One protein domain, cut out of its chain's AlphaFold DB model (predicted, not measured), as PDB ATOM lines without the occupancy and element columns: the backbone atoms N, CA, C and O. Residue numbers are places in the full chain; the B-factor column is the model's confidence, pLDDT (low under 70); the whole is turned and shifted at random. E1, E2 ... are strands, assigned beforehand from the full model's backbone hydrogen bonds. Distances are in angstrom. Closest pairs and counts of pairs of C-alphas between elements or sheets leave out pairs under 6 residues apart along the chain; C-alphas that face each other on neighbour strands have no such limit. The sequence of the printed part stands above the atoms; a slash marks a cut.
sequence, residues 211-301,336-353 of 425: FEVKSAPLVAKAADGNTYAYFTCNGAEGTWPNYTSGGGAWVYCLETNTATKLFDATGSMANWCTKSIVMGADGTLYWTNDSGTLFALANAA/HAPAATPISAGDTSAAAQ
ATOM      1  N   PHE A 211     171.694 153.312 151.552       96.69
ATOM      2  CA  PHE A 211     171.287 152.367 152.598       96.69
ATOM      3  C   PHE A 211     170.591 151.137 152.012       96.69
ATOM      4  O   PHE A 211     169.969 151.241 150.953       96.69
ATOM      5  N   GLU A 212     170.655 150.004 152.725       97.06
ATOM      6  CA  GLU A 212     170.048 148.715 152.350       97.06
ATOM      7  C   GLU A 212     168.594 148.859 151.874       97.06
ATOM      8  O   GLU A 212     167.769 149.480 152.542       97.06
ATOM      9  N   VAL A 213     168.235 148.212 150.764       98.31
ATOM     10  CA  VAL A 213     166.841 148.152 150.300       98.31
ATOM     11  C   VAL A 213     166.188 146.883 150.846       98.31
ATOM     12  O   VAL A 213     166.335 145.805 150.275       98.31
ATOM     13  N   LYS A 214     165.480 146.999 151.976       96.50
ATOM     14  CA  LYS A 214     164.759 145.866 152.601       96.50
ATOM     15  C   LYS A 214     163.307 145.745 152.155       96.50
ATOM     16  O   LYS A 214     162.721 144.676 152.288       96.50
ATOM     17  N   SER A 215     162.730 146.842 151.676       97.06
ATOM     18  CA  SER A 215     161.347 146.889 151.208       97.06
ATOM     19  C   SER A 215     161.137 146.009 149.977       97.06
ATOM     20  O   SER A 215     162.080 145.695 149.249       97.06
ATOM     21  N   ALA A 216     159.886 145.617 149.742       97.75
ATOM     22  CA  ALA A 216     159.461 145.076 148.458       97.75
ATOM     23  C   ALA A 216     159.283 146.241 147.469       97.75
ATOM     24  O   ALA A 216     158.522 147.165 147.790       97.75
ATOM     25  N   PRO A 217     159.954 146.245 146.303       98.19
ATOM     26  CA  PRO A 217     159.739 147.286 145.306       98.19
ATOM     27  C   PRO A 217     158.316 147.221 144.745       98.19
ATOM     28  O   PRO A 217     157.894 146.196 144.217       98.19
ATOM     29  N   LEU A 218     157.576 148.322 144.817       97.81
ATOM     30  CA  LEU A 218     156.293 148.468 144.139       97.81
ATOM     31  C   LEU A 218     156.545 148.859 142.684       97.81
ATOM     32  O   LEU A 218     157.060 149.946 142.434       97.81
ATOM     33  N   VAL A 219     156.158 148.016 141.731       96.62
ATOM     34  CA  VAL A 219     156.317 148.313 140.302       96.62
ATOM     35  C   VAL A 219     155.010 148.867 139.737       96.62
ATOM     36  O   VAL A 219     153.942 148.292 139.944       96.62
ATOM     37  N   ALA A 220     155.091 149.988 139.025       92.06
ATOM     38  CA  ALA A 220     153.957 150.640 138.383       92.06
ATOM     39  C   ALA A 220     154.346 151.165 136.998       92.06
ATOM     40  O   ALA A 220     155.485 151.579 136.769       92.06
ATOM     41  N   LYS A 221     153.377 151.175 136.081       89.25
ATOM     42  CA  LYS A 221     153.526 151.824 134.780       89.25
ATOM     43  C   LYS A 221     152.960 153.235 134.870       89.25
ATOM     44  O   LYS A 221     151.849 153.431 135.366       89.25
ATOM     45  N   ALA A 222     153.739 154.211 134.428       86.50
ATOM     46  CA  ALA A 222     153.342 155.608 134.442       86.50
ATOM     47  C   ALA A 222     152.705 156.046 133.123       86.50
ATOM     48  O   ALA A 222     152.832 155.390 132.086       86.50
ATOM     49  N   ALA A 223     152.018 157.189 133.169       83.50
ATOM     50  CA  ALA A 223     151.344 157.785 132.016       83.50
ATOM     51  C   ALA A 223     152.308 158.198 130.886       83.50
ATOM     52  O   ALA A 223     151.889 158.331 129.740       83.50
ATOM     53  N   ASP A 224     153.592 158.381 131.196       86.19
ATOM     54  CA  ASP A 224     154.652 158.642 130.217       86.19
ATOM     55  C   ASP A 224     155.140 157.372 129.491       86.19
ATOM     56  O   ASP A 224     155.992 157.450 128.608       86.19
ATOM     57  N   GLY A 225     154.586 156.208 129.842       88.94
ATOM     58  CA  GLY A 225     154.924 154.912 129.264       88.94
ATOM     59  C   GLY A 225     156.083 154.191 129.952       88.94
ATOM     60  O   GLY A 225     156.293 153.016 129.637       88.94
ATOM     61  N   ASN A 226     156.779 154.838 130.894       94.62
ATOM     62  CA  ASN A 226     157.900 154.251 131.622       94.62
ATOM     63  C   ASN A 226     157.430 153.325 132.752       94.62
ATOM     64  O   ASN A 226     156.314 153.427 133.278       94.62
ATOM     65  N   THR A 227     158.325 152.427 133.145       96.00
ATOM     66  CA  THR A 227     158.153 151.474 134.233       96.00
ATOM     67  C   THR A 227     158.965 151.932 135.435       96.00
ATOM     68  O   THR A 227     160.196 152.017 135.391       96.00
ATOM     69  N   TYR A 228     158.274 152.176 136.542       96.44
ATOM     70  CA  TYR A 228     158.875 152.659 137.774       96.44
ATOM     71  C   TYR A 228     158.783 151.624 138.888       96.44
ATOM     72  O   TYR A 228     157.737 151.018 139.093       96.44
ATOM     73  N   ALA A 229     159.867 151.466 139.643       98.06
ATOM     74  CA  ALA A 229     159.898 150.726 140.896       98.06
ATOM     75  C   ALA A 229     160.066 151.706 142.064       98.06
ATOM     76  O   ALA A 229     161.088 152.386 142.160       98.06
ATOM     77  N   TYR A 230     159.076 151.776 142.950       98.06
ATOM     78  CA  TYR A 230     159.060 152.615 144.147       98.06
ATOM     79  C   TYR A 230     159.437 151.788 145.372       98.06
ATOM     80  O   TYR A 230     158.906 150.698 145.583       98.06
ATOM     81  N   PHE A 231     160.348 152.293 146.194       98.38
ATOM     82  CA  PHE A 231     160.865 151.546 147.338       98.38
ATOM     83  C   PHE A 231     161.415 152.486 148.420       98.38
ATOM     84  O   PHE A 231     161.600 153.686 148.207       98.38
ATOM     85  N   THR A 232     161.682 151.929 149.597       98.31
ATOM     86  CA  THR A 232     162.338 152.614 150.720       98.31
ATOM     87  C   THR A 232     163.679 151.962 151.040       98.31
ATOM     88  O   THR A 232     163.878 150.762 150.805       98.31
ATOM     89  N   CYS A 233     164.592 152.749 151.606       97.50
ATOM     90  CA  CYS A 233     165.868 152.250 152.106       97.50
ATOM     91  C   CYS A 233     165.894 152.261 153.639       97.50
ATOM     92  O   CYS A 233     165.462 153.221 154.282       97.50
ATOM     93  N   ASN A 234     166.470 151.211 154.213       97.19
ATOM     94  CA  ASN A 234     166.631 151.012 155.641       97.19
ATOM     95  C   ASN A 234     167.874 151.731 156.160       97.19
ATOM     96  O   ASN A 234     168.913 151.116 156.394       97.19
ATOM     97  N   GLY A 235     167.754 153.043 156.335       94.88
ATOM     98  CA  GLY A 235     168.786 153.847 156.973       94.88
ATOM     99  C   GLY A 235     168.374 155.295 157.185       94.88
ATOM    100  O   GLY A 235     167.366 155.767 156.650       94.88
ATOM    101  N   ALA A 236     169.172 155.971 158.003       96.12
ATOM    102  CA  ALA A 236     169.008 157.364 158.378       96.12
ATOM    103  C   ALA A 236     170.383 158.021 158.565       96.12
ATOM    104  O   ALA A 236     171.341 157.364 158.982       96.12
ATOM    105  N   GLU A 237     170.481 159.313 158.266       95.56
ATOM    106  CA  GLU A 237     171.682 160.115 158.516       95.56
ATOM    107  C   GLU A 237     171.560 160.859 159.849       95.56
ATOM    108  O   GLU A 237     170.466 161.189 160.308       95.56
ATOM    109  N   GLY A 238     172.702 161.161 160.465       93.25
ATOM    110  CA  GLY A 238     172.773 161.794 161.781       93.25
ATOM    111  C   GLY A 238     172.966 160.784 162.911       93.25
ATOM    112  O   GLY A 238     173.290 159.617 162.690       93.25
ATOM    113  N   THR A 239     172.796 161.250 164.146       91.56
ATOM    114  CA  THR A 239     173.102 160.464 165.349       91.56
ATOM    115  C   THR A 239     171.831 160.226 166.140       91.56
ATOM    116  O   THR A 239     171.113 161.177 166.441       91.56
ATOM    117  N   TRP A 240     171.577 158.976 166.535       88.12
ATOM    118  CA  TRP A 240     170.461 158.648 167.424       88.12
ATOM    119  C   TRP A 240     170.499 159.509 168.707       88.12
ATOM    120  O   TRP A 240     171.579 159.686 169.277       88.12
ATOM    121  N   PRO A 241     169.356 160.030 169.194       89.31
ATOM    122  CA  PRO A 241     167.995 159.883 168.659       89.31
ATOM    123  C   PRO A 241     167.600 160.945 167.610       89.31
ATOM    124  O   PRO A 241     166.452 160.980 167.185       89.31
ATOM    125  N   ASN A 242     168.522 161.818 167.199       90.50
ATOM    126  CA  ASN A 242     168.262 163.003 166.380       90.50
ATOM    127  C   ASN A 242     168.766 162.817 164.940       90.50
ATOM    128  O   ASN A 242     169.720 163.472 164.510       90.50
ATOM    129  N   TYR A 243     168.140 161.906 164.197       96.50
ATOM    130  CA  TYR A 243     168.420 161.763 162.771       96.50
ATOM    131  C   TYR A 243     168.023 163.028 161.999       96.50
ATOM    132  O   TYR A 243     167.041 163.698 162.321       96.50
ATOM    133  N   THR A 244     168.807 163.375 160.981       95.88
ATOM    134  CA  THR A 244     168.588 164.563 160.145       95.88
ATOM    135  C   THR A 244     167.813 164.242 158.872       95.88
ATOM    136  O   THR A 244     167.059 165.087 158.391       95.88
ATOM    137  N   SER A 245     167.983 163.027 158.347       96.38
ATOM    138  CA  SER A 245     167.307 162.502 157.156       96.38
ATOM    139  C   SER A 245     167.132 160.981 157.272       96.38
ATOM    140  O   SER A 245     167.790 160.353 158.106       96.38
ATOM    141  N   GLY A 246     166.262 160.368 156.466       95.56
ATOM    142  CA  GLY A 246     166.077 158.912 156.459       95.56
ATOM    143  C   GLY A 246     164.632 158.464 156.286       95.56
ATOM    144  O   GLY A 246     163.694 159.198 156.579       95.56
ATOM    145  N   GLY A 247     164.442 157.235 155.806       95.06
ATOM    146  CA  GLY A 247     163.115 156.615 155.708       95.06
ATOM    147  C   GLY A 247     162.153 157.277 154.718       95.06
ATOM    148  O   GLY A 247     160.935 157.125 154.835       95.06
ATOM    149  N   GLY A 248     162.704 158.025 153.761       95.31
ATOM    150  CA  GLY A 248     161.984 158.562 152.615       95.31
ATOM    151  C   GLY A 248     161.779 157.543 151.485       95.31
ATOM    152  O   GLY A 248     162.134 156.367 151.601       95.31
ATOM    153  N   ALA A 249     161.216 158.018 150.376       97.06
ATOM    154  CA  ALA A 249     160.872 157.213 149.209       97.06
ATOM    155  C   ALA A 249     161.857 157.432 148.055       97.06
ATOM    156  O   ALA A 249     162.301 158.553 147.779       97.06
ATOM    157  N   TRP A 250     162.143 156.354 147.338       97.62
ATOM    158  CA  TRP A 250     162.971 156.323 146.141       97.62
ATOM    159  C   TRP A 250     162.173 155.766 144.969       97.62
ATOM    160  O   TRP A 250     161.213 155.017 145.155       97.62
ATOM    161  N   VAL A 251     162.595 156.123 143.760       97.19
ATOM    162  CA  VAL A 251     162.070 155.557 142.520       97.19
ATOM    163  C   VAL A 251     163.214 155.149 141.613       97.19
ATOM    164  O   VAL A 251     164.183 155.891 141.470       97.19
ATOM    165  N   TYR A 252     163.095 153.985 140.991       98.25
ATOM    166  CA  TYR A 252     163.942 153.523 139.902       98.25
ATOM    167  C   TYR A 252     163.129 153.473 138.612       98.25
ATOM    168  O   TYR A 252     161.989 153.024 138.631       98.25
ATOM    169  N   CYS A 253     163.712 153.930 137.510       97.25
ATOM    170  CA  CYS A 253     163.129 153.858 136.174       97.25
ATOM    171  C   CYS A 253     163.837 152.760 135.376       97.25
ATOM    172  O   CYS A 253     165.061 152.823 135.209       97.25
ATOM    173  N   LEU A 254     163.081 151.775 134.887       97.12
ATOM    174  CA  LEU A 254     163.622 150.642 134.134       97.12
ATOM    175  C   LEU A 254     164.253 151.092 132.813       97.12
ATOM    176  O   LEU A 254     165.343 150.649 132.460       97.12
ATOM    177  N   GLU A 255     163.587 151.992 132.096       96.25
ATOM    178  CA  GLU A 255     163.971 152.415 130.751       96.25
ATOM    179  C   GLU A 255     165.249 153.265 130.755       96.25
ATOM    180  O   GLU A 255     166.024 153.222 129.799       96.25
ATOM    181  N   THR A 256     165.513 154.004 131.836       96.31
ATOM    182  CA  THR A 256     166.719 154.839 131.968       96.31
ATOM    183  C   THR A 256     167.790 154.232 132.871       96.31
ATOM    184  O   THR A 256     168.904 154.750 132.903       96.31
ATOM    185  N   ASN A 257     167.492 153.147 133.593       96.75
ATOM    186  CA  ASN A 257     168.366 152.550 134.609       96.75
ATOM    187  C   ASN A 257     168.826 153.547 135.687       96.75
ATOM    188  O   ASN A 257     169.983 153.545 136.107       96.75
ATOM    189  N   THR A 258     167.931 154.427 136.135       95.94
ATOM    190  CA  THR A 258     168.268 155.457 137.129       95.94
ATOM    191  C   THR A 258     167.382 155.362 138.353       95.94
ATOM    192  O   THR A 258     166.159 155.398 138.218       95.94
ATOM    193  N   ALA A 259     167.994 155.353 139.539       97.19
ATOM    194  CA  ALA A 259     167.297 155.587 140.797       97.19
ATOM    195  C   ALA A 259     167.418 157.053 141.239       97.19
ATOM    196  O   ALA A 259     168.449 157.697 141.053       97.19
ATOM    197  N   THR A 260     166.363 157.606 141.827       95.56
ATOM    198  CA  THR A 260     166.329 158.970 142.368       95.56
ATOM    199  C   THR A 260     165.531 158.991 143.666       95.56
ATOM    200  O   THR A 260     164.528 158.293 143.806       95.56
ATOM    201  N   LYS A 261     165.967 159.814 144.624       94.88
ATOM    202  CA  LYS A 261     165.209 160.079 145.848       94.88
ATOM    203  C   LYS A 261     164.006 160.963 145.502       94.88
ATOM    204  O   LYS A 261     164.190 162.084 145.030       94.88
ATOM    205  N   LEU A 262     162.796 160.453 145.712       94.31
ATOM    206  CA  LEU A 262     161.554 161.208 145.512       94.31
ATOM    207  C   LEU A 262     161.283 162.129 146.696       94.31
ATOM    208  O   LEU A 262     160.984 163.308 146.535       94.31
ATOM    209  N   PHE A 263     161.418 161.575 147.894       95.19
ATOM    210  CA  PHE A 263     161.117 162.257 149.139       95.19
ATOM    211  C   PHE A 263     162.122 161.833 150.201       95.19
ATOM    212  O   PHE A 263     162.522 160.672 150.244       95.19
ATOM    213  N   ASP A 264     162.499 162.764 151.071       94.19
ATOM    214  CA  ASP A 264     163.326 162.489 152.241       94.19
ATOM    215  C   ASP A 264     162.586 162.935 153.499       94.19
ATOM    216  O   ASP A 264     162.112 164.073 153.554       94.19
ATOM    217  N   ALA A 265     162.477 162.061 154.500       95.50
ATOM    218  CA  ALA A 265     161.888 162.460 155.770       95.50
ATOM    219  C   ALA A 265     162.949 163.177 156.609       95.50
ATOM    220  O   ALA A 265     164.080 162.714 156.720       95.50
ATOM    221  N   THR A 266     162.583 164.310 157.206       95.75
ATOM    222  CA  THR A 266     163.499 165.179 157.960       95.75
ATOM    223  C   THR A 266     162.945 165.504 159.345       95.75
ATOM    224  O   THR A 266     161.741 165.382 159.592       95.75
ATOM    225  N   GLY A 267     163.800 165.994 160.245       93.56
ATOM    226  CA  GLY A 267     163.387 166.402 161.591       93.56
ATOM    227  C   GLY A 267     162.806 165.229 162.383       93.56
ATOM    228  O   GLY A 267     163.332 164.125 162.321       93.56
ATOM    229  N   SER A 268     161.688 165.434 163.083       94.31
ATOM    230  CA  SER A 268     161.051 164.377 163.891       94.31
ATOM    231  C   SER A 268     160.526 163.185 163.081       94.31
ATOM    232  O   SER A 268     160.188 162.160 163.663       94.31
ATOM    233  N   MET A 269     160.433 163.318 161.753       95.88
ATOM    234  CA  MET A 269     160.006 162.245 160.854       95.88
ATOM    235  C   MET A 269     161.183 161.407 160.332       95.88
ATOM    236  O   MET A 269     160.949 160.340 159.767       95.88
ATOM    237  N   ALA A 270     162.430 161.872 160.481       97.12
ATOM    238  CA  ALA A 270     163.613 161.160 160.003       97.12
ATOM    239  C   ALA A 270     163.858 159.903 160.843       97.12
ATOM    240  O   ALA A 270     164.076 159.984 162.054       97.12
ATOM    241  N   ASN A 271     163.823 158.731 160.210       97.38
ATOM    242  CA  ASN A 271     164.150 157.470 160.871       97.38
ATOM    243  C   ASN A 271     164.458 156.362 159.854       97.38
ATOM    244  O   ASN A 271     164.289 156.546 158.651       97.38
ATOM    245  N   TRP A 272     164.885 155.201 160.343       97.12
ATOM    246  CA  TRP A 272     165.056 153.982 159.557       97.12
ATOM    247  C   TRP A 272     163.721 153.532 158.950       97.12
ATOM    248  O   TRP A 272     162.646 153.865 159.454       97.12
ATOM    249  N   CYS A 273     163.768 152.797 157.839       97.25
ATOM    250  CA  CYS A 273     162.559 152.318 157.177       97.25
ATOM    251  C   CYS A 273     162.764 150.950 156.533       97.25
ATOM    252  O   CYS A 273     163.562 150.768 155.619       97.25
ATOM    253  N   THR A 274     161.965 149.992 156.985       95.44
ATOM    254  CA  THR A 274     161.889 148.640 156.415       95.44
ATOM    255  C   THR A 274     160.623 148.413 155.592       95.44
ATOM    256  O   THR A 274     160.395 147.316 155.091       95.44
ATOM    257  N   LYS A 275     159.749 149.418 155.506       95.75
ATOM    258  CA  LYS A 275     158.365 149.257 155.057       95.75
ATOM    259  C   LYS A 275     158.262 149.439 153.551       95.75
ATOM    260  O   LYS A 275     158.811 150.389 152.998       95.75
ATOM    261  N   SER A 276     157.542 148.532 152.901       96.75
ATOM    262  CA  SER A 276     157.213 148.645 151.481       96.75
ATOM    263  C   SER A 276     156.254 149.801 151.224       96.75
ATOM    264  O   SER A 276     155.423 150.131 152.072       96.75
ATOM    265  N   ILE A 277     156.376 150.397 150.041       96.94
ATOM    266  CA  ILE A 277     155.450 151.421 149.562       96.94
ATOM    267  C   ILE A 277     154.220 150.725 148.982       96.94
ATOM    268  O   ILE A 277     154.347 149.745 148.251       96.94
ATOM    269  N   VAL A 278     153.037 151.247 149.292       95.19
ATOM    270  CA  VAL A 278     151.780 150.891 148.620       95.19
ATOM    271  C   VAL A 278     151.252 152.105 147.866       95.19
ATOM    272  O   VAL A 278     151.603 153.236 148.191       95.19
ATOM    273  N   MET A 279     150.419 151.888 146.856       92.75
ATOM    274  CA  MET A 279     149.866 152.964 146.036       92.75
ATOM    275  C   MET A 279     148.342 152.897 146.044       92.75
ATOM    276  O   MET A 279     147.761 151.826 145.871       92.75
ATOM    277  N   GLY A 280     147.712 154.046 146.287       89.88
ATOM    278  CA  GLY A 280     146.271 154.225 146.176       89.88
ATOM    279  C   GLY A 280     145.807 154.199 144.721       89.88
ATOM    280  O   GLY A 280     146.601 154.333 143.791       89.88
ATOM    281  N   ALA A 281     144.497 154.056 144.514       86.25
ATOM    282  CA  ALA A 281     143.902 154.052 143.173       86.25
ATOM    283  C   ALA A 281     144.135 155.368 142.400       86.25
ATOM    284  O   ALA A 281     144.118 155.380 141.173       86.25
ATOM    285  N   ASP A 282     144.379 156.465 143.116       83.88
ATOM    286  CA  ASP A 282     144.716 157.790 142.591       83.88
ATOM    287  C   ASP A 282     146.218 157.974 142.287       83.88
ATOM    288  O   ASP A 282     146.641 159.056 141.874       83.88
ATOM    289  N   GLY A 283     147.035 156.941 142.512       85.88
ATOM    290  CA  GLY A 283     148.488 156.991 142.362       85.88
ATOM    291  C   GLY A 283     149.232 157.565 143.572       85.88
ATOM    292  O   GLY A 283     150.458 157.678 143.527       85.88
ATOM    293  N   THR A 284     148.541 157.921 144.662       92.62
ATOM    294  CA  THR A 284     149.196 158.409 145.885       92.62
ATOM    295  C   THR A 284     149.993 157.285 146.542       92.62
ATOM    296  O   THR A 284     149.473 156.195 146.780       92.62
ATOM    297  N   LEU A 285     151.265 157.541 146.852       94.94
ATOM    298  CA  LEU A 285     152.140 156.579 147.526       94.94
ATOM    299  C   LEU A 285     151.987 156.684 149.045       94.94
ATOM    300  O   LEU A 285     152.081 157.783 149.587       94.94
ATOM    301  N   TYR A 286     151.855 155.549 149.730       96.81
ATOM    302  CA  TYR A 286     151.758 155.465 151.185       96.81
ATOM    303  C   TYR A 286     152.799 154.510 151.766       96.81
ATOM    304  O   TYR A 286     153.030 153.422 151.237       96.81
ATOM    305  N   TRP A 287     153.417 154.904 152.877       97.44
ATOM    306  CA  TRP A 287     154.311 154.051 153.666       97.44
ATOM    307  C   TRP A 287     154.464 154.600 155.088       97.44
ATOM    308  O   TRP A 287     154.068 155.727 155.382       97.44
ATOM    309  N   THR A 288     155.060 153.810 155.976       97.50
ATOM    310  CA  THR A 288     155.483 154.257 157.311       97.50
ATOM    311  C   THR A 288     156.991 154.102 157.480       97.50
ATOM    312  O   THR A 288     157.645 153.390 156.718       97.50
ATOM    313  N   ASN A 289     157.573 154.752 158.482       97.38
ATOM    314  CA  ASN A 289     158.950 154.487 158.906       97.38
ATOM    315  C   ASN A 289     159.021 154.316 160.433       97.38
ATOM    316  O   ASN A 289     158.001 154.395 161.123       97.38
ATOM    317  N   ASP A 290     160.218 154.100 160.972       96.62
ATOM    318  CA  ASP A 290     160.414 153.785 162.390       96.62
ATOM    319  C   ASP A 290     160.137 154.980 163.331       96.62
ATOM    320  O   ASP A 290     160.143 154.820 164.548       96.62
ATOM    321  N   SER A 291     159.833 156.179 162.803       95.88
ATOM    322  CA  SER A 291     159.288 157.289 163.608       95.88
ATOM    323  C   SER A 291     157.817 157.086 163.996       95.88
ATOM    324  O   SER A 291     157.305 157.807 164.848       95.88
ATOM    325  N   GLY A 292     157.121 156.140 163.354       95.56
ATOM    326  CA  GLY A 292     155.671 155.963 163.471       95.56
ATOM    327  C   GLY A 292     154.850 156.887 162.562       95.56
ATOM    328  O   GLY A 292     153.624 156.818 162.580       95.56
ATOM    329  N   THR A 293     155.497 157.728 161.748       97.06
ATOM    330  CA  THR A 293     154.816 158.602 160.779       97.06
ATOM    331  C   THR A 293     154.238 157.787 159.618       97.06
ATOM    332  O   THR A 293     154.935 156.944 159.051       97.06
ATOM    333  N   LEU A 294     152.984 158.067 159.239       97.19
ATOM    334  CA  LEU A 294     152.377 157.643 157.972       97.19
ATOM    335  C   LEU A 294     152.579 158.746 156.928       97.19
ATOM    336  O   LEU A 294     152.122 159.871 157.118       97.19
ATOM    337  N   PHE A 295     153.252 158.413 155.833       97.19
ATOM    338  CA  PHE A 295     153.499 159.315 154.714       97.19
ATOM    339  C   PHE A 295     152.468 159.088 153.610       97.19
ATOM    340  O   PHE A 295     152.051 157.956 153.366       97.19
ATOM    341  N   ALA A 296     152.098 160.174 152.934       96.06
ATOM    342  CA  ALA A 296     151.304 160.169 151.713       96.06
ATOM    343  C   ALA A 296     151.966 161.125 150.710       96.06
ATOM    344  O   ALA A 296     152.079 162.321 150.981       96.06
ATOM    345  N   LEU A 297     152.433 160.604 149.575       93.31
ATOM    346  CA  LEU A 297     153.050 161.391 148.508       93.31
ATOM    347  C   LEU A 297     152.146 161.359 147.277       93.31
ATOM    348  O   LEU A 297     152.160 160.399 146.508       93.31
ATOM    349  N   ALA A 298     151.341 162.410 147.131       87.00
ATOM    350  CA  ALA A 298     150.424 162.581 146.015       87.00
ATOM    351  C   ALA A 298     151.140 163.122 144.769       87.00
ATOM    352  O   ALA A 298     152.147 163.835 144.850       87.00
ATOM    353  N   ASN A 299     150.585 162.802 143.605       76.00
ATOM    354  CA  ASN A 299     151.033 163.342 142.332       76.00
ATOM    355  C   ASN A 299     150.567 164.804 142.163       76.00
ATOM    356  O   ASN A 299     149.442 165.147 142.513       76.00
ATOM    357  N   ALA A 300     151.391 165.675 141.576       62.19
ATOM    358  CA  ALA A 300     151.080 167.106 141.446       62.19
ATOM    359  C   ALA A 300     149.844 167.405 140.565       62.19
ATOM    360  O   ALA A 300     149.257 168.479 140.667       62.19
ATOM    361  N   ALA A 301     149.412 166.468 139.713       52.59
ATOM    362  CA  ALA A 301     148.224 166.650 138.876       52.59
ATOM    363  C   ALA A 301     146.897 166.613 139.667       52.59
ATOM    364  O   ALA A 301     145.896 167.156 139.193       52.59
ATOM    365  N   HIS A 336     158.372 165.557 142.567       60.97
ATOM    366  CA  HIS A 336     157.061 164.915 142.664       60.97
ATOM    367  C   HIS A 336     157.090 163.495 142.082       60.97
ATOM    368  O   HIS A 336     157.832 163.221 141.134       60.97
ATOM    369  N   ALA A 337     156.278 162.599 142.649       60.91
ATOM    370  CA  ALA A 337     156.087 161.265 142.091       60.91
ATOM    371  C   ALA A 337     155.444 161.378 140.693       60.91
ATOM    372  O   ALA A 337     154.499 162.155 140.542       60.91
ATOM    373  N   PRO A 338     155.924 160.633 139.676       63.16
ATOM    374  CA  PRO A 338     155.260 160.561 138.379       63.16
ATOM    375  C   PRO A 338     153.814 160.074 138.511       63.16
ATOM    376  O   PRO A 338     153.506 159.281 139.402       63.16
ATOM    377  N   ALA A 339     152.948 160.501 137.589       69.50
ATOM    378  CA  ALA A 339     151.602 159.956 137.460       69.50
ATOM    379  C   ALA A 339     151.680 158.464 137.117       69.50
ATOM    380  O   ALA A 339     151.978 158.112 135.975       69.50
ATOM    381  N   ALA A 340     151.427 157.602 138.098       70.12
ATOM    382  CA  ALA A 340     151.494 156.161 137.939       70.12
ATOM    383  C   ALA A 340     150.263 155.498 138.540       70.12
ATOM    384  O   ALA A 340     149.736 155.934 139.560       70.12
ATOM    385  N   THR A 341     149.817 154.436 137.886       58.84
ATOM    386  CA  THR A 341     148.777 153.549 138.399       58.84
ATOM    387  C   THR A 341     149.436 152.252 138.838       58.84
ATOM    388  O   THR A 341     150.279 151.738 138.089       58.84
ATOM    389  N   PRO A 342     149.073 151.699 140.010       57.22
ATOM    390  CA  PRO A 342     149.641 150.432 140.432       57.22
ATOM    391  C   PRO A 342     149.274 149.383 139.388       57.22
ATOM    392  O   PRO A 342     148.133 149.331 138.923       57.22
ATOM    393  N   ILE A 343     150.245 148.563 138.992       57.03
ATOM    394  CA  ILE A 343     149.938 147.447 138.105       57.03
ATOM    395  C   ILE A 343     149.198 146.420 138.963       57.03
ATOM    396  O   ILE A 343     149.784 145.818 139.864       57.03
ATOM    397  N   SER A 344     147.890 146.296 138.726       41.97
ATOM    398  CA  SER A 344     147.047 145.288 139.365       41.97
ATOM    399  C   SER A 344     147.557 143.884 139.024       41.97
ATOM    400  O   SER A 344     148.190 143.677 137.991       41.97
ATOM    401  N   ALA A 345     147.244 142.898 139.865       36.41
ATOM    402  CA  ALA A 345     147.544 141.483 139.617       36.41
ATOM    403  C   ALA A 345     146.838 140.905 138.362       36.41
ATOM    404  O   ALA A 345     147.035 139.743 138.019       36.41
ATOM    405  N   GLY A 346     146.032 141.710 137.660       32.12
ATOM    406  CA  GLY A 346     145.586 141.464 136.292       32.12
ATOM    407  C   GLY A 346     146.435 142.271 135.312       32.12
ATOM    408  O   GLY A 346     146.464 143.495 135.389       32.12
ATOM    409  N   ASP A 347     147.087 141.557 134.396       31.91
ATOM    410  CA  ASP A 347     148.022 142.011 133.360       31.91
ATOM    411  C   ASP A 347     149.478 142.218 133.821       31.91
ATOM    412  O   ASP A 347     150.000 143.315 134.007       31.91
ATOM    413  N   THR A 348     150.203 141.093 133.857       35.75
ATOM    414  CA  THR A 348     151.681 140.974 133.784       35.75
ATOM    415  C   THR A 348     152.523 141.269 135.035       35.75
ATOM    416  O   THR A 348     153.750 141.189 134.935       35.75
ATOM    417  N   SER A 349     151.914 141.532 136.198       35.75
ATOM    418  CA  SER A 349     152.627 141.696 137.478       35.75
ATOM    419  C   SER A 349     152.248 140.627 138.503       35.75
ATOM    420  O   SER A 349     151.067 140.418 138.769       35.75
ATOM    421  N   ALA A 350     153.255 140.015 139.127       41.09
ATOM    422  CA  ALA A 350     153.088 139.242 140.351       41.09
ATOM    423  C   ALA A 350     153.808 139.973 141.492       41.09
ATOM    424  O   ALA A 350     155.006 139.799 141.733       41.09
ATOM    425  N   ALA A 351     153.063 140.848 142.163       41.91
ATOM    426  CA  ALA A 351     153.408 141.341 143.489       41.91
ATOM    427  C   ALA A 351     152.821 140.393 144.551       41.91
ATOM    428  O   ALA A 351     151.904 139.622 144.260       41.91
ATOM    429  N   ALA A 352     153.335 140.453 145.784       38.50
ATOM    430  CA  ALA A 352     152.762 139.723 146.915       38.50
ATOM    431  C   ALA A 352     151.235 139.927 146.964       38.50
ATOM    432  O   ALA A 352     150.767 141.063 146.872       38.50
ATOM    433  N   GLN A 353     150.473 138.831 147.075       37.31
ATOM    434  CA  GLN A 353     149.009 138.864 147.049       37.31
ATOM    435  C   GLN A 353     148.488 139.835 148.122       37.31
ATOM    436  O   GLN A 353     148.626 139.597 149.323       37.31
TER     437      GLN A 353
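Overview. This is residues 211 to 301 and 336 to 353 of the 425 residues of an uncharacterized protein of Eggerthella sp. CAG:209 (UniProt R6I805). With little regular structure, the domain is a strongly twisted, curled sheet, E6, E5, E2, E1, E9, with hairpin E3 and E4 reaching beyond one end and hairpin E7 and E8 off to one side. The 109 printed residues hold nine named strands, E1 to E9, all strand in class, with 42 residues in them; the sheets are antiparallel. It is compact, radius of gyration of the C-alphas 13.9 A, spanning 44 by 28 by 25 A.

Along the chain. E2, residues 227 to 232, measures 17.0 A; E6, 258 to 263, 15.5 A. E1, 218 to 222, begins at C-alpha 218 (156.293, 148.468, 144.139). E9, 340 to 342, ends at C-alpha 342 (149.641, 150.432, 140.432). E5 is 249 to 253, E3 236 to 239, E4 242 to 246, E7 285 to 288, E8 294 to 297.

Arrangement. Within hydrogen-bond range are N 251 and O 260 for E5 and E6, 2.9 A; N 229 and O 252 for E2 and E5, 2.8 A; N 218 and O 230 for hairpin E1 and E2, 2.8 A; N 341 and O 221 for E9 and E1, 3.4 A; N 237 and O 245 for E3 and E4, 2.9 A; N 297 and O 285 for E7 and E8, 2.8 A. E4 runs on into E5 at 21 degrees.

Size, cuts and confidence. Residues 302 to 335 are not printed; C-alphas 301 and 336 are 9.8 A apart. The link E6 to E7, 21 residues, is long. pLDDT is under 70 at residues 300 to 301, 336 to 339 and 341 to 353.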